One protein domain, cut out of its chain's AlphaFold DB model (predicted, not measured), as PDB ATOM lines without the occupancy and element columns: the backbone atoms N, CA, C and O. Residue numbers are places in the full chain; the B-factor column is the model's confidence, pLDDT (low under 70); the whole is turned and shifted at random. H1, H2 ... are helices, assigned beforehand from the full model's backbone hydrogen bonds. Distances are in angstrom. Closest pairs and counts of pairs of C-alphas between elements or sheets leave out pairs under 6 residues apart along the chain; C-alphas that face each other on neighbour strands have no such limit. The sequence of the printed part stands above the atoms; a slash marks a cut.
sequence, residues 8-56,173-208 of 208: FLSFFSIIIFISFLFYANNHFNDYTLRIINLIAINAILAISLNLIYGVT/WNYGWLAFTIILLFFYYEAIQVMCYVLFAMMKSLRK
ATOM      1  N   PHE A   8     -67.526  63.078  84.427       84.62
ATOM      2  CA  PHE A   8     -66.792  63.580  83.268       84.62
ATOM      3  C   PHE A   8     -65.298  63.206  83.310       84.62
ATOM      4  O   PHE A   8     -64.759  62.726  82.314       84.62
ATOM      5  N   LEU A   9     -64.647  63.343  84.473       86.00
ATOM      6  CA  LEU A   9     -63.254  62.921  84.665       86.00
ATOM      7  C   LEU A   9     -63.061  61.416  84.435       86.00
ATOM      8  O   LEU A   9     -62.065  61.011  83.836       86.00
ATOM      9  N   SER A  10     -64.003  60.582  84.885       85.38
ATOM     10  CA  SER A  10     -63.940  59.132  84.677       85.38
ATOM     11  C   SER A  10     -64.008  58.766  83.196       85.38
ATOM     12  O   SER A  10     -63.178  57.988  82.727       85.38
ATOM     13  N   PHE A  11     -64.934  59.363  82.440       89.19
ATOM     14  CA  PHE A  11     -65.011  59.149  80.992       89.19
ATOM     15  C   PHE A  11     -63.731  59.591  80.281       89.19
ATOM     16  O   PHE A  11     -63.213  58.860  79.438       89.19
ATOM     17  N   PHE A  12     -63.181  60.746  80.656       91.62
ATOM     18  CA  PHE A  12     -61.933  61.246  80.086       91.62
ATOM     19  C   PHE A  12     -60.748  60.299  80.343       91.62
ATOM     20  O   PHE A  12     -60.000  59.981  79.420       91.62
ATOM     21  N   SER A  13     -60.621  59.776  81.567       88.81
ATOM     22  CA  SER A  13     -59.590  58.791  81.927       88.81
ATOM     23  C   SER A  13     -59.696  57.501  81.101       88.81
ATOM     24  O   SER A  13     -58.695  57.009  80.580       88.81
ATOM     25  N   ILE A  14     -60.916  56.987  80.901       90.00
ATOM     26  CA  ILE A  14     -61.159  55.787  80.083       90.00
ATOM     27  C   ILE A  14     -60.742  56.025  78.625       90.00
ATOM     28  O   ILE A  14     -60.091  55.171  78.026       90.00
ATOM     29  N   ILE A  15     -61.069  57.190  78.060       91.94
ATOM     30  CA  ILE A  15     -60.698  57.542  76.682       91.94
ATOM     31  C   ILE A  15     -59.176  57.617  76.526       91.94
ATOM     32  O   ILE A  15     -58.634  57.076  75.559       91.94
ATOM     33  N   ILE A  16     -58.475  58.236  77.482       93.75
ATOM     34  CA  ILE A  16     -57.006  58.277  77.493       93.75
ATOM     35  C   ILE A  16     -56.437  56.860  77.525       93.75
ATOM     36  O   ILE A  16     -55.534  56.539  76.754       93.75
ATOM     37  N   PHE A  17     -56.984  56.000  78.380       91.81
ATOM     38  CA  PHE A  17     -56.514  54.630  78.521       91.81
ATOM     39  C   PHE A  17     -56.712  53.809  77.239       91.81
ATOM     40  O   PHE A  17     -55.778  53.159  76.776       91.81
ATOM     41  N   ILE A  18     -57.886  53.891  76.608       92.00
ATOM     42  CA  ILE A  18     -58.157  53.219  75.325       92.00
ATOM     43  C   ILE A  18     -57.219  53.741  74.229       92.00
ATOM     44  O   ILE A  18     -56.675  52.956  73.453       92.00
ATOM     45  N   SER A  19     -56.987  55.054  74.193       90.69
ATOM     46  CA  SER A  19     -56.065  55.677  73.237       90.69
ATOM     47  C   SER A  19     -54.629  55.185  73.442       90.69
ATOM     48  O   SER A  19     -53.933  54.888  72.472       90.69
ATOM     49  N   PHE A  20     -54.199  55.025  74.697       92.50
ATOM     50  CA  PHE A  20     -52.905  54.436  75.037       92.50
ATOM     51  C   PHE A  20     -52.794  52.980  74.568       92.50
ATOM     52  O   PHE A  20     -51.788  52.622  73.959       92.50
ATOM     53  N   LEU A  21     -53.820  52.151  74.787       92.00
ATOM     54  CA  LEU A  21     -53.825  50.758  74.324       92.00
ATOM     55  C   LEU A  21     -53.751  50.662  72.794       92.00
ATOM     56  O   LEU A  21     -53.007  49.837  72.262       92.00
ATOM     57  N   PHE A  22     -54.462  51.541  72.084       92.62
ATOM     58  CA  PHE A  22     -54.378  51.627  70.628       92.62
ATOM     59  C   PHE A  22     -52.984  52.053  70.156       92.62
ATOM     60  O   PHE A  22     -52.434  51.458  69.231       92.62
ATOM     61  N   TYR A  23     -52.382  53.053  70.802       92.56
ATOM     62  CA  TYR A  23     -51.021  53.480  70.487       92.56
ATOM     63  C   TYR A  23     -50.010  52.350  70.720       92.56
ATOM     64  O   TYR A  23     -49.220  52.045  69.823       92.56
ATOM     65  N   ALA A  24     -50.091  51.687  71.877       90.75
ATOM     66  CA  ALA A  24     -49.229  50.575  72.252       90.75
ATOM     67  C   ALA A  24     -49.316  49.427  71.238       90.75
ATOM     68  O   ALA A  24     -48.284  48.953  70.775       90.75
ATOM     69  N   ASN A  25     -50.526  49.033  70.829       91.38
ATOM     70  CA  ASN A  25     -50.730  47.939  69.876       91.38
ATOM     71  C   ASN A  25     -50.073  48.181  68.506       91.38
ATOM     72  O   ASN A  25     -49.710  47.223  67.837       91.38
ATOM     73  N   ASN A  26     -49.941  49.441  68.079       91.00
ATOM     74  CA  ASN A  26     -49.427  49.777  66.748       91.00
ATOM     75  C   ASN A  26     -47.940  50.169  66.735       91.00
ATOM     76  O   ASN A  26     -47.298  50.037  65.699       91.00
ATOM     77  N   HIS A  27     -47.397  50.677  67.849       91.69
ATOM     78  CA  HIS A  27     -46.045  51.255  67.885       91.69
ATOM     79  C   HIS A  27     -45.056  50.484  68.763       91.69
ATOM     80  O   HIS A  27     -43.854  50.741  68.685       91.69
ATOM     81  N   PHE A  28     -45.518  49.588  69.639       92.56
ATOM     82  CA  PHE A  28     -44.626  48.865  70.543       92.56
ATOM     83  C   PHE A  28     -44.162  47.532  69.962       92.56
ATOM     84  O   PHE A  28     -44.842  46.901  69.163       92.56
ATOM     85  N   ASN A  29     -42.982  47.103  70.412       93.38
ATOM     86  CA  ASN A  29     -42.394  45.815  70.063       93.38
ATOM     87  C   ASN A  29     -43.090  44.659  70.817       93.38
ATOM     88  O   ASN A  29     -43.634  44.860  71.909       93.38
ATOM     89  N   ASP A  30     -42.991  43.438  70.292       89.31
ATOM     90  CA  ASP A  30     -43.626  42.218  70.817       89.31
ATOM     91  C   ASP A  30     -43.273  41.940  72.282       89.31
ATOM     92  O   ASP A  30     -44.118  41.516  73.075       89.31
ATOM     93  N   TYR A  31     -42.028  42.221  72.678       91.62
ATOM     94  CA  TYR A  31     -41.598  42.099  74.071       91.62
ATOM     95  C   TYR A  31     -42.418  43.011  74.994       91.62
ATOM     96  O   TYR A  31     -42.961  42.557  76.001       91.62
ATOM     97  N   THR A  32     -42.552  44.287  74.635       92.88
ATOM     98  CA  THR A  32     -43.304  45.267  75.424       92.88
ATOM     99  C   THR A  32     -44.791  44.925  75.443       92.88
ATOM    100  O   THR A  32     -45.419  44.996  76.499       92.88
ATOM    101  N   LEU A  33     -45.349  44.469  74.314       92.00
ATOM    102  CA  LEU A  33     -46.728  43.979  74.247       92.00
ATOM    103  C   LEU A  33     -46.953  42.778  75.173       92.00
ATOM    104  O   LEU A  33     -47.963  42.721  75.872       92.00
ATOM    105  N   ARG A  34     -45.995  41.848  75.260       91.25
ATOM    106  CA  ARG A  34     -46.058  40.724  76.205       91.25
ATOM    107  C   ARG A  34     -46.077  41.194  77.659       91.25
ATOM    108  O   ARG A  34     -46.863  40.665  78.443       91.25
ATOM    109  N   ILE A  35     -45.253  42.176  78.022       93.94
ATOM    110  CA  ILE A  35     -45.259  42.753  79.378       93.94
ATOM    111  C   ILE A  35     -46.604  43.423  79.678       93.94
ATOM    112  O   ILE A  35     -47.190  43.175  80.726       93.94
ATOM    113  N   ILE A  36     -47.137  44.205  78.741       94.12
ATOM    114  CA  ILE A  36     -48.442  44.868  78.867       94.12
ATOM    115  C   ILE A  36     -49.578  43.845  79.047       94.12
ATOM    116  O   ILE A  36     -50.418  43.987  79.933       94.12
ATOM    117  N   ASN A  37     -49.557  42.751  78.286       93.69
ATOM    118  CA  ASN A  37     -50.499  41.645  78.459       93.69
ATOM    119  C   ASN A  37     -50.365  40.964  79.830       93.69
ATOM    120  O   ASN A  37     -51.370  40.660  80.472       93.69
ATOM    121  N   LEU A  38     -49.136  40.764  80.318       93.81
ATOM    122  CA  LEU A  38     -48.898  40.232  81.662       93.81
ATOM    123  C   LEU A  38     -49.424  41.168  82.751       93.81
ATOM    124  O   LEU A  38     -49.934  40.677  83.756       93.81
ATOM    125  N   ILE A  39     -49.352  42.487  82.566       95.50
ATOM    126  CA  ILE A  39     -49.948  43.450  83.501       95.50
ATOM    127  C   ILE A  39     -51.462  43.232  83.581       95.50
ATOM    128  O   ILE A  39     -51.994  43.152  84.684       95.50
ATOM    129  N   ALA A  40     -52.152  43.071  82.447       95.00
ATOM    130  CA  ALA A  40     -53.592  42.809  82.438       95.00
ATOM    131  C   ALA A  40     -53.952  41.504  83.173       95.00
ATOM    132  O   ALA A  40     -54.837  41.502  84.027       95.00
ATOM    133  N   ILE A  41     -53.228  40.411  82.906       94.06
ATOM    134  CA  ILE A  41     -53.460  39.111  83.561       94.06
ATOM    135  C   ILE A  41     -53.204  39.198  85.076       94.06
ATOM    136  O   ILE A  41     -54.017  38.731  85.874       94.06
ATOM    137  N   ASN A  42     -52.103  39.831  85.493       95.12
ATOM    138  CA  ASN A  42     -51.790  40.007  86.913       95.12
ATOM    139  C   ASN A  42     -52.756  40.974  87.613       95.12
ATOM    140  O   ASN A  42     -53.022  40.806  88.800       95.12
ATOM    141  N   ALA A  43     -53.322  41.950  86.900       95.44
ATOM    142  CA  ALA A  43     -54.372  42.806  87.438       95.44
ATOM    143  C   ALA A  43     -55.648  42.002  87.728       95.44
ATOM    144  O   ALA A  43     -56.187  42.117  88.826       95.44
ATOM    145  N   ILE A  44     -56.083  41.121  86.814       94.69
ATOM    146  CA  ILE A  44     -57.210  40.201  87.063       94.69
ATOM    147  C   ILE A  44     -56.940  39.363  88.320       94.69
ATOM    148  O   ILE A  44     -57.798  39.249  89.199       94.69
ATOM    149  N   LEU A  45     -55.722  38.825  88.437       93.12
ATOM    150  CA  LEU A  45     -55.306  38.053  89.602       93.12
ATOM    151  C   LEU A  45     -55.385  38.872  90.899       93.12
ATOM    152  O   LEU A  45     -56.011  38.430  91.864       93.12
ATOM    153  N   ALA A  46     -54.798  40.068  90.920       92.44
ATOM    154  CA  ALA A  46     -54.795  40.947  92.086       92.44
ATOM    155  C   ALA A  46     -56.219  41.304  92.536       92.44
ATOM    156  O   ALA A  46     -56.532  41.258  93.727       92.44
ATOM    157  N   ILE A  47     -57.105  41.591  91.582       92.38
ATOM    158  CA  ILE A  47     -58.499  41.916  91.868       92.38
ATOM    159  C   ILE A  47     -59.236  40.681  92.427       92.38
ATOM    160  O   ILE A  47     -59.966  40.794  93.412       92.38
ATOM    161  N   SER A  48     -59.011  39.485  91.875       90.88
ATOM    162  CA  SER A  48     -59.607  38.253  92.417       90.88
ATOM    163  C   SER A  48     -59.141  37.937  93.846       90.88
ATOM    164  O   SER A  48     -59.895  37.370  94.635       90.88
ATOM    165  N   LEU A  49     -57.907  38.305  94.209       89.25
ATOM    166  CA  LEU A  49     -57.393  38.150  95.569       89.25
ATOM    167  C   LEU A  49     -58.016  39.176  96.520       89.25
ATOM    168  O   LEU A  49     -58.362  38.837  97.653       89.25
ATOM    169  N   ASN A  50     -58.222  40.405  96.041       87.81
ATOM    170  CA  ASN A  50     -58.911  41.453  96.786       87.81
ATOM    171  C   ASN A  50     -60.338  41.039  97.182       87.81
ATOM    172  O   ASN A  50     -60.784  41.396  98.266       87.81
ATOM    173  N   LEU A  51     -61.012  40.209  96.379       85.50
ATOM    174  CA  LEU A  51     -62.335  39.686  96.723       85.50
ATOM    175  C   LEU A  51     -62.345  38.876  98.029       85.50
ATOM    176  O   LEU A  51     -63.275  38.986  98.822       85.50
ATOM    177  N   ILE A  52     -61.315  38.062  98.268       85.69
ATOM    178  CA  ILE A  52     -61.230  37.257  99.491       85.69
ATOM    179  C   ILE A  52     -60.632  38.108 100.606       85.69
ATOM    180  O   ILE A  52     -61.281  38.350 101.622       85.69
ATOM    181  N   TYR A  53     -59.421  38.619 100.396       86.06
ATOM    182  CA  TYR A  53     -58.676  39.292 101.452       86.06
ATOM    183  C   TYR A  53     -59.267  40.658 101.818       86.06
ATOM    184  O   TYR A  53     -59.359  40.997 102.992       86.06
ATOM    185  N   GLY A  54     -59.717  41.432 100.830       84.44
ATOM    186  CA  GLY A  54     -60.268  42.769 101.042       84.44
ATOM    187  C   GLY A  54     -61.673  42.770 101.644       84.44
ATOM    188  O   GLY A  54     -61.966  43.619 102.479       84.44
ATOM    189  N   VAL A  55     -62.535  41.824 101.252       82.69
ATOM    190  CA  VAL A  55     -63.943  41.796 101.703       82.69
ATOM    191  C   VAL A  55     -64.121  40.986 102.972       82.69
ATOM    192  O   VAL A  55     -64.801  41.418 103.896       82.69
ATOM    193  N   THR A  56     -63.528  39.794 103.013       83.00
ATOM    194  CA  THR A  56     -63.729  38.863 104.130       83.00
ATOM    195  C   THR A  56     -62.660  38.996 105.209       83.00
ATOM    196  O   THR A  56     -62.843  38.485 106.310       83.00
ATOM    197  N   TRP A 173     -58.080  41.651  73.681       91.56
ATOM    198  CA  TRP A 173     -58.739  40.567  74.400       91.56
ATOM    199  C   TRP A 173     -58.364  40.538  75.875       91.56
ATOM    200  O   TRP A 173     -59.249  40.420  76.719       91.56
ATOM    201  N   ASN A 174     -57.085  40.708  76.209       93.06
ATOM    202  CA  ASN A 174     -56.635  40.660  77.601       93.06
ATOM    203  C   ASN A 174     -57.208  41.819  78.430       93.06
ATOM    204  O   ASN A 174     -57.708  41.601  79.534       93.06
ATOM    205  N   TYR A 175     -57.216  43.038  77.882       94.31
ATOM    206  CA  TYR A 175     -57.842  44.184  78.546       94.31
ATOM    207  C   TYR A 175     -59.373  44.137  78.512       94.31
ATOM    208  O   TYR A 175     -60.013  44.621  79.444       94.31
ATOM    209  N   GLY A 176     -59.969  43.512  77.493       94.25
ATOM    210  CA  GLY A 176     -61.403  43.235  77.443       94.25
ATOM    211  C   GLY A 176     -61.843  42.299  78.568       94.25
ATOM    212  O   GLY A 176     -62.793  42.604  79.286       94.25
ATOM    213  N   TRP A 177     -61.105  41.208  78.795       93.44
ATOM    214  CA  TRP A 177     -61.337  40.314  79.931       93.44
ATOM    215  C   TRP A 177     -61.102  41.012  81.270       93.44
ATOM    216  O   TRP A 177     -61.909  40.843  82.180       93.44
ATOM    217  N   LEU A 178     -60.071  41.857  81.388       94.69
ATOM    218  CA  LEU A 178     -59.867  42.673  82.587       94.69
ATOM    219  C   LEU A 178     -61.077  43.578  82.862       94.69
ATOM    220  O   LEU A 178     -61.620  43.555  83.966       94.69
ATOM    221  N   ALA A 179     -61.553  44.320  81.861       94.12
ATOM    222  CA  ALA A 179     -62.735  45.167  82.001       94.12
ATOM    223  C   ALA A 179     -63.978  44.349  82.387       94.12
ATOM    224  O   ALA A 179     -64.697  44.723  83.313       94.12
ATOM    225  N   PHE A 180     -64.191  43.198  81.744       93.69
ATOM    226  CA  PHE A 180     -65.277  42.280  82.084       93.69
ATOM    227  C   PHE A 180     -65.199  41.810  83.542       93.69
ATOM    228  O   PHE A 180     -66.201  41.859  84.250       93.69
ATOM    229  N   THR A 181     -64.015  41.416  84.024       92.19
ATOM    230  CA  THR A 181     -63.835  40.990  85.424       92.19
ATOM    231  C   THR A 181     -64.120  42.116  86.415       92.19
ATOM    232  O   THR A 181     -64.773  41.873  87.427       92.19
ATOM    233  N   ILE A 182     -63.718  43.356  86.112       92.12
ATOM    234  CA  ILE A 182     -64.023  44.531  86.941       92.12
ATOM    235  C   ILE A 182     -65.534  44.777  86.995       92.12
ATOM    236  O   ILE A 182     -66.079  44.983  88.077       92.12
ATOM    237  N   ILE A 183     -66.217  44.726  85.847       92.56
ATOM    238  CA  ILE A 183     -67.670  44.923  85.768       92.56
ATOM    239  C   ILE A 183     -68.400  43.843  86.572       92.56
ATOM    240  O   ILE A 183     -69.266  44.163  87.383       92.56
ATOM    241  N   LEU A 184     -68.035  42.573  86.384       90.06
ATOM    242  CA  LEU A 184     -68.639  41.449  87.102       90.06
ATOM    243  C   LEU A 184     -68.479  41.626  88.617       90.06
ATOM    244  O   LEU A 184     -69.434  41.465  89.374       90.06
ATOM    245  N   LEU A 185     -67.293  42.039  89.061       89.25
ATOM    246  CA  LEU A 185     -67.037  42.284  90.472       89.25
ATOM    247  C   LEU A 185     -67.794  43.484  91.020       89.25
ATOM    248  O   LEU A 185     -68.300  43.399  92.131       89.25
ATOM    249  N   PHE A 186     -67.924  44.568  90.259       88.69
ATOM    250  CA  PHE A 186     -68.752  45.702  90.660       88.69
ATOM    251  C   PHE A 186     -70.192  45.255  90.963       88.69
ATOM    252  O   PHE A 186     -70.710  45.544  92.039       88.69
ATOM    253  N   PHE A 187     -70.797  44.454  90.079       89.44
ATOM    254  CA  PHE A 187     -72.121  43.875  90.329       89.44
ATOM    255  C   PHE A 187     -72.152  42.961  91.559       89.44
ATOM    256  O   PHE A 187     -73.115  42.982  92.324       89.44
ATOM    257  N   TYR A 188     -71.101  42.170  91.770       88.00
ATOM    258  CA  TYR A 188     -70.986  41.301  92.938       88.00
ATOM    259  C   TYR A 188     -70.895  42.091  94.257       88.00
ATOM    260  O   TYR A 188     -71.560  41.740  95.231       88.00
ATOM    261  N   TYR A 189     -70.129  43.184  94.287       87.06
ATOM    262  CA  TYR A 189     -70.013  44.072  95.446       87.06
ATOM    263  C   TYR A 189     -71.349  44.720  95.818       87.06
ATOM    264  O   TYR A 189     -71.734  44.700  96.987       87.06
ATOM    265  N   GLU A 190     -72.076  45.240  94.827       86.31
ATOM    266  CA  GLU A 190     -73.419  45.798  95.020       86.31
ATOM    267  C   GLU A 190     -74.381  44.738  95.585       86.31
ATOM    268  O   GLU A 190     -75.105  44.989  96.551       86.31
ATOM    269  N   ALA A 191     -74.337  43.507  95.061       86.25
ATOM    270  CA  ALA A 191     -75.155  42.406  95.565       86.25
ATOM    271  C   ALA A 191     -74.849  42.061  97.038       86.25
ATOM    272  O   ALA A 191     -75.778  41.851  97.824       86.25
ATOM    273  N   ILE A 192     -73.571  42.047  97.439       85.69
ATOM    274  CA  ILE A 192     -73.174  41.841  98.842       85.69
ATOM    275  C   ILE A 192     -73.716  42.960  99.730       85.69
ATOM    276  O   ILE A 192     -74.288  42.679 100.784       85.69
ATOM    277  N   GLN A 193     -73.557  44.221  99.323       84.44
ATOM    278  CA  GLN A 193     -74.023  45.360 100.115       84.44
ATOM    279  C   GLN A 193     -75.535  45.304 100.349       84.44
ATOM    280  O   GLN A 193     -75.985  45.496 101.482       84.44
ATOM    281  N   VAL A 194     -76.313  44.966  99.316       86.81
ATOM    282  CA  VAL A 194     -77.766  44.770  99.427       86.81
ATOM    283  C   VAL A 194     -78.095  43.629 100.393       86.81
ATOM    284  O   VAL A 194     -78.923  43.812 101.285       86.81
ATOM    285  N   MET A 195     -77.422  42.479 100.280       86.94
ATOM    286  CA  MET A 195     -77.618  41.341 101.190       86.94
ATOM    287  C   MET A 195     -77.338  41.727 102.651       86.94
ATOM    288  O   MET A 195     -78.158  41.463 103.533       86.94
ATOM    289  N   CYS A 196     -76.210  42.391 102.920       85.25
ATOM    290  CA  CYS A 196     -75.845  42.861 104.257       85.25
ATOM    291  C   CYS A 196     -76.866  43.864 104.809       85.25
ATOM    292  O   CYS A 196     -77.238  43.778 105.980       85.25
ATOM    293  N   TYR A 197     -77.353  44.786 103.974       88.81
ATOM    294  CA  TYR A 197     -78.372  45.756 104.367       88.81
ATOM    295  C   TYR A 197     -79.699  45.077 104.730       88.81
ATOM    296  O   TYR A 197     -80.290  45.392 105.765       88.81
ATOM    297  N   VAL A 198     -80.143  44.101 103.929       88.69
ATOM    298  CA  VAL A 198     -81.361  43.318 104.196       88.69
ATOM    299  C   VAL A 198     -81.223  42.516 105.489       88.69
ATOM    300  O   VAL A 198     -82.112  42.581 106.335       88.69
ATOM    301  N   LEU A 199     -80.098  41.826 105.697       88.19
ATOM    302  CA  LEU A 199     -79.829  41.095 106.940       88.19
ATOM    303  C   LEU A 199     -79.851  42.019 108.160       88.19
ATOM    304  O   LEU A 199     -80.482  41.700 109.167       88.19
ATOM    305  N   PHE A 200     -79.217  43.190 108.076       88.25
ATOM    306  CA  PHE A 200     -79.235  44.172 109.157       88.25
ATOM    307  C   PHE A 200     -80.651  44.696 109.442       88.25
ATOM    308  O   PHE A 200     -81.053  44.800 110.604       88.25
ATOM    309  N   ALA A 201     -81.435  44.968 108.396       86.81
ATOM    310  CA  ALA A 201     -82.832  45.370 108.525       86.81
ATOM    311  C   ALA A 201     -83.694  44.270 109.174       86.81
ATOM    312  O   ALA A 201     -84.471  44.563 110.084       86.81
ATOM    313  N   MET A 202     -83.513  43.006 108.777       85.38
ATOM    314  CA  MET A 202     -84.197  41.851 109.374       85.38
ATOM    315  C   MET A 202     -83.822  41.659 110.845       85.38
ATOM    316  O   MET A 202     -84.706  41.526 111.688       85.38
ATOM    317  N   MET A 203     -82.531  41.712 111.185       87.44
ATOM    318  CA  MET A 203     -82.071  41.615 112.576       87.44
ATOM    319  C   MET A 203     -82.647  42.739 113.444       87.44
ATOM    320  O   MET A 203     -83.036  42.503 114.585       87.44
ATOM    321  N   LYS A 204     -82.751  43.961 112.906       84.62
ATOM    322  CA  LYS A 204     -83.388  45.086 113.603       84.62
ATOM    323  C   LYS A 204     -84.895  44.876 113.787       84.62
ATOM    324  O   LYS A 204     -85.442  45.327 114.789       84.62
ATOM    325  N   SER A 205     -85.554  44.193 112.850       82.88
ATOM    326  CA  SER A 205     -86.974  43.841 112.943       82.88
ATOM    327  C   SER A 205     -87.254  42.732 113.958       82.88
ATOM    328  O   SER A 205     -88.287  42.784 114.610       82.88
ATOM    329  N   LEU A 206     -86.353  41.755 114.106       78.50
ATOM    330  CA  LEU A 206     -86.470  40.647 115.070       78.50
ATOM    331  C   LEU A 206     -86.120  41.047 116.512       78.50
ATOM    332  O   LEU A 206     -86.364  40.286 117.440       78.50
ATOM    333  N   ARG A 207     -85.509  42.221 116.702       73.19
ATOM    334  CA  ARG A 207     -85.139  42.761 118.020       73.19
ATOM    335  C   ARG A 207     -86.226  43.656 118.638       73.19
ATOM    336  O   ARG A 207     -85.957  44.304 119.647       73.19
ATOM    337  N   LYS A 208     -87.404  43.734 118.014       57.44
ATOM    338  CA  LYS A 208     -88.631  44.295 118.595       57.44
ATOM    339  C   LYS A 208     -89.498  43.160 119.115       57.44
ATOM    340  O   LYS A 208     -90.124  43.380 120.169       57.44
TER     341      LYS A 208
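What this domain is: This is residues 8 to 56 and 173 to 208 of the 208 residues of the protein "Branched-chain amino acid transport system permease protein" of Bartonella sp. JB15 (UniProt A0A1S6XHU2). Two long helices, H3 and H2, run side by side over part of their lengths and point the same way, while H1 folds back from the beginning of H2 and splays away from it as an open V. H3 makes the long axis and residues 193 to 208 stick out at one end; residues 8 to 17 of H1 also stick out. The printed part has 85 residues with three named helices, in the order H1, H2, H3, and no named strand; its class is all helix. It is extended, with a radius of gyration of the C-alphas of 18.9 A and spans of 67 by 29 by 16 A.

How they stand to each other: H3, residues 173 to 206, touches H2, residues 30 to 56, at a shallow tilt of 7 degrees, the same way. Their closest C-alphas are those of Leu 178 and Ile 44, 5.8 A apart. H3 touches H2 with residues 174 to 182 alone, and H2 touches H3 with residues 37 to 47 alone. H2 has a kink of 29 degrees near residue 49. H1, residues 8 to 27, is close to H2 but not clearly touching, the closest C-alphas being those of Asn 25 and Leu 33, 7.1 A apart. These two run opposite ways at a steep tilt of 37 degrees, only just steep. H1 and H3 are apart. Every O i to N i+4 pair is within hydrogen-bond range in H1 and H3, and 21 of 23 are in H2.

Where its parts are: H3 measures 49.2 A from C-alpha 173 at (-58.739, 40.567, 74.400) to C-alpha 206 at (-86.470, 40.647, 115.070). H2 measures 39.1 A, and H1 28.6 A from C-alpha 8 at (-66.792, 63.580, 83.268).

The domain as a whole: The C-alphas farthest apart, those of Asn 29 and Lys 208, are 67.0 A apart. The link H1 to H2 is tight. Residues 57 to 172 are not printed, and C-alphas 56 and 173 are 30.2 A apart across this cut. The mean pLDDT of the printed part is 89.4, with residue 208 under 70.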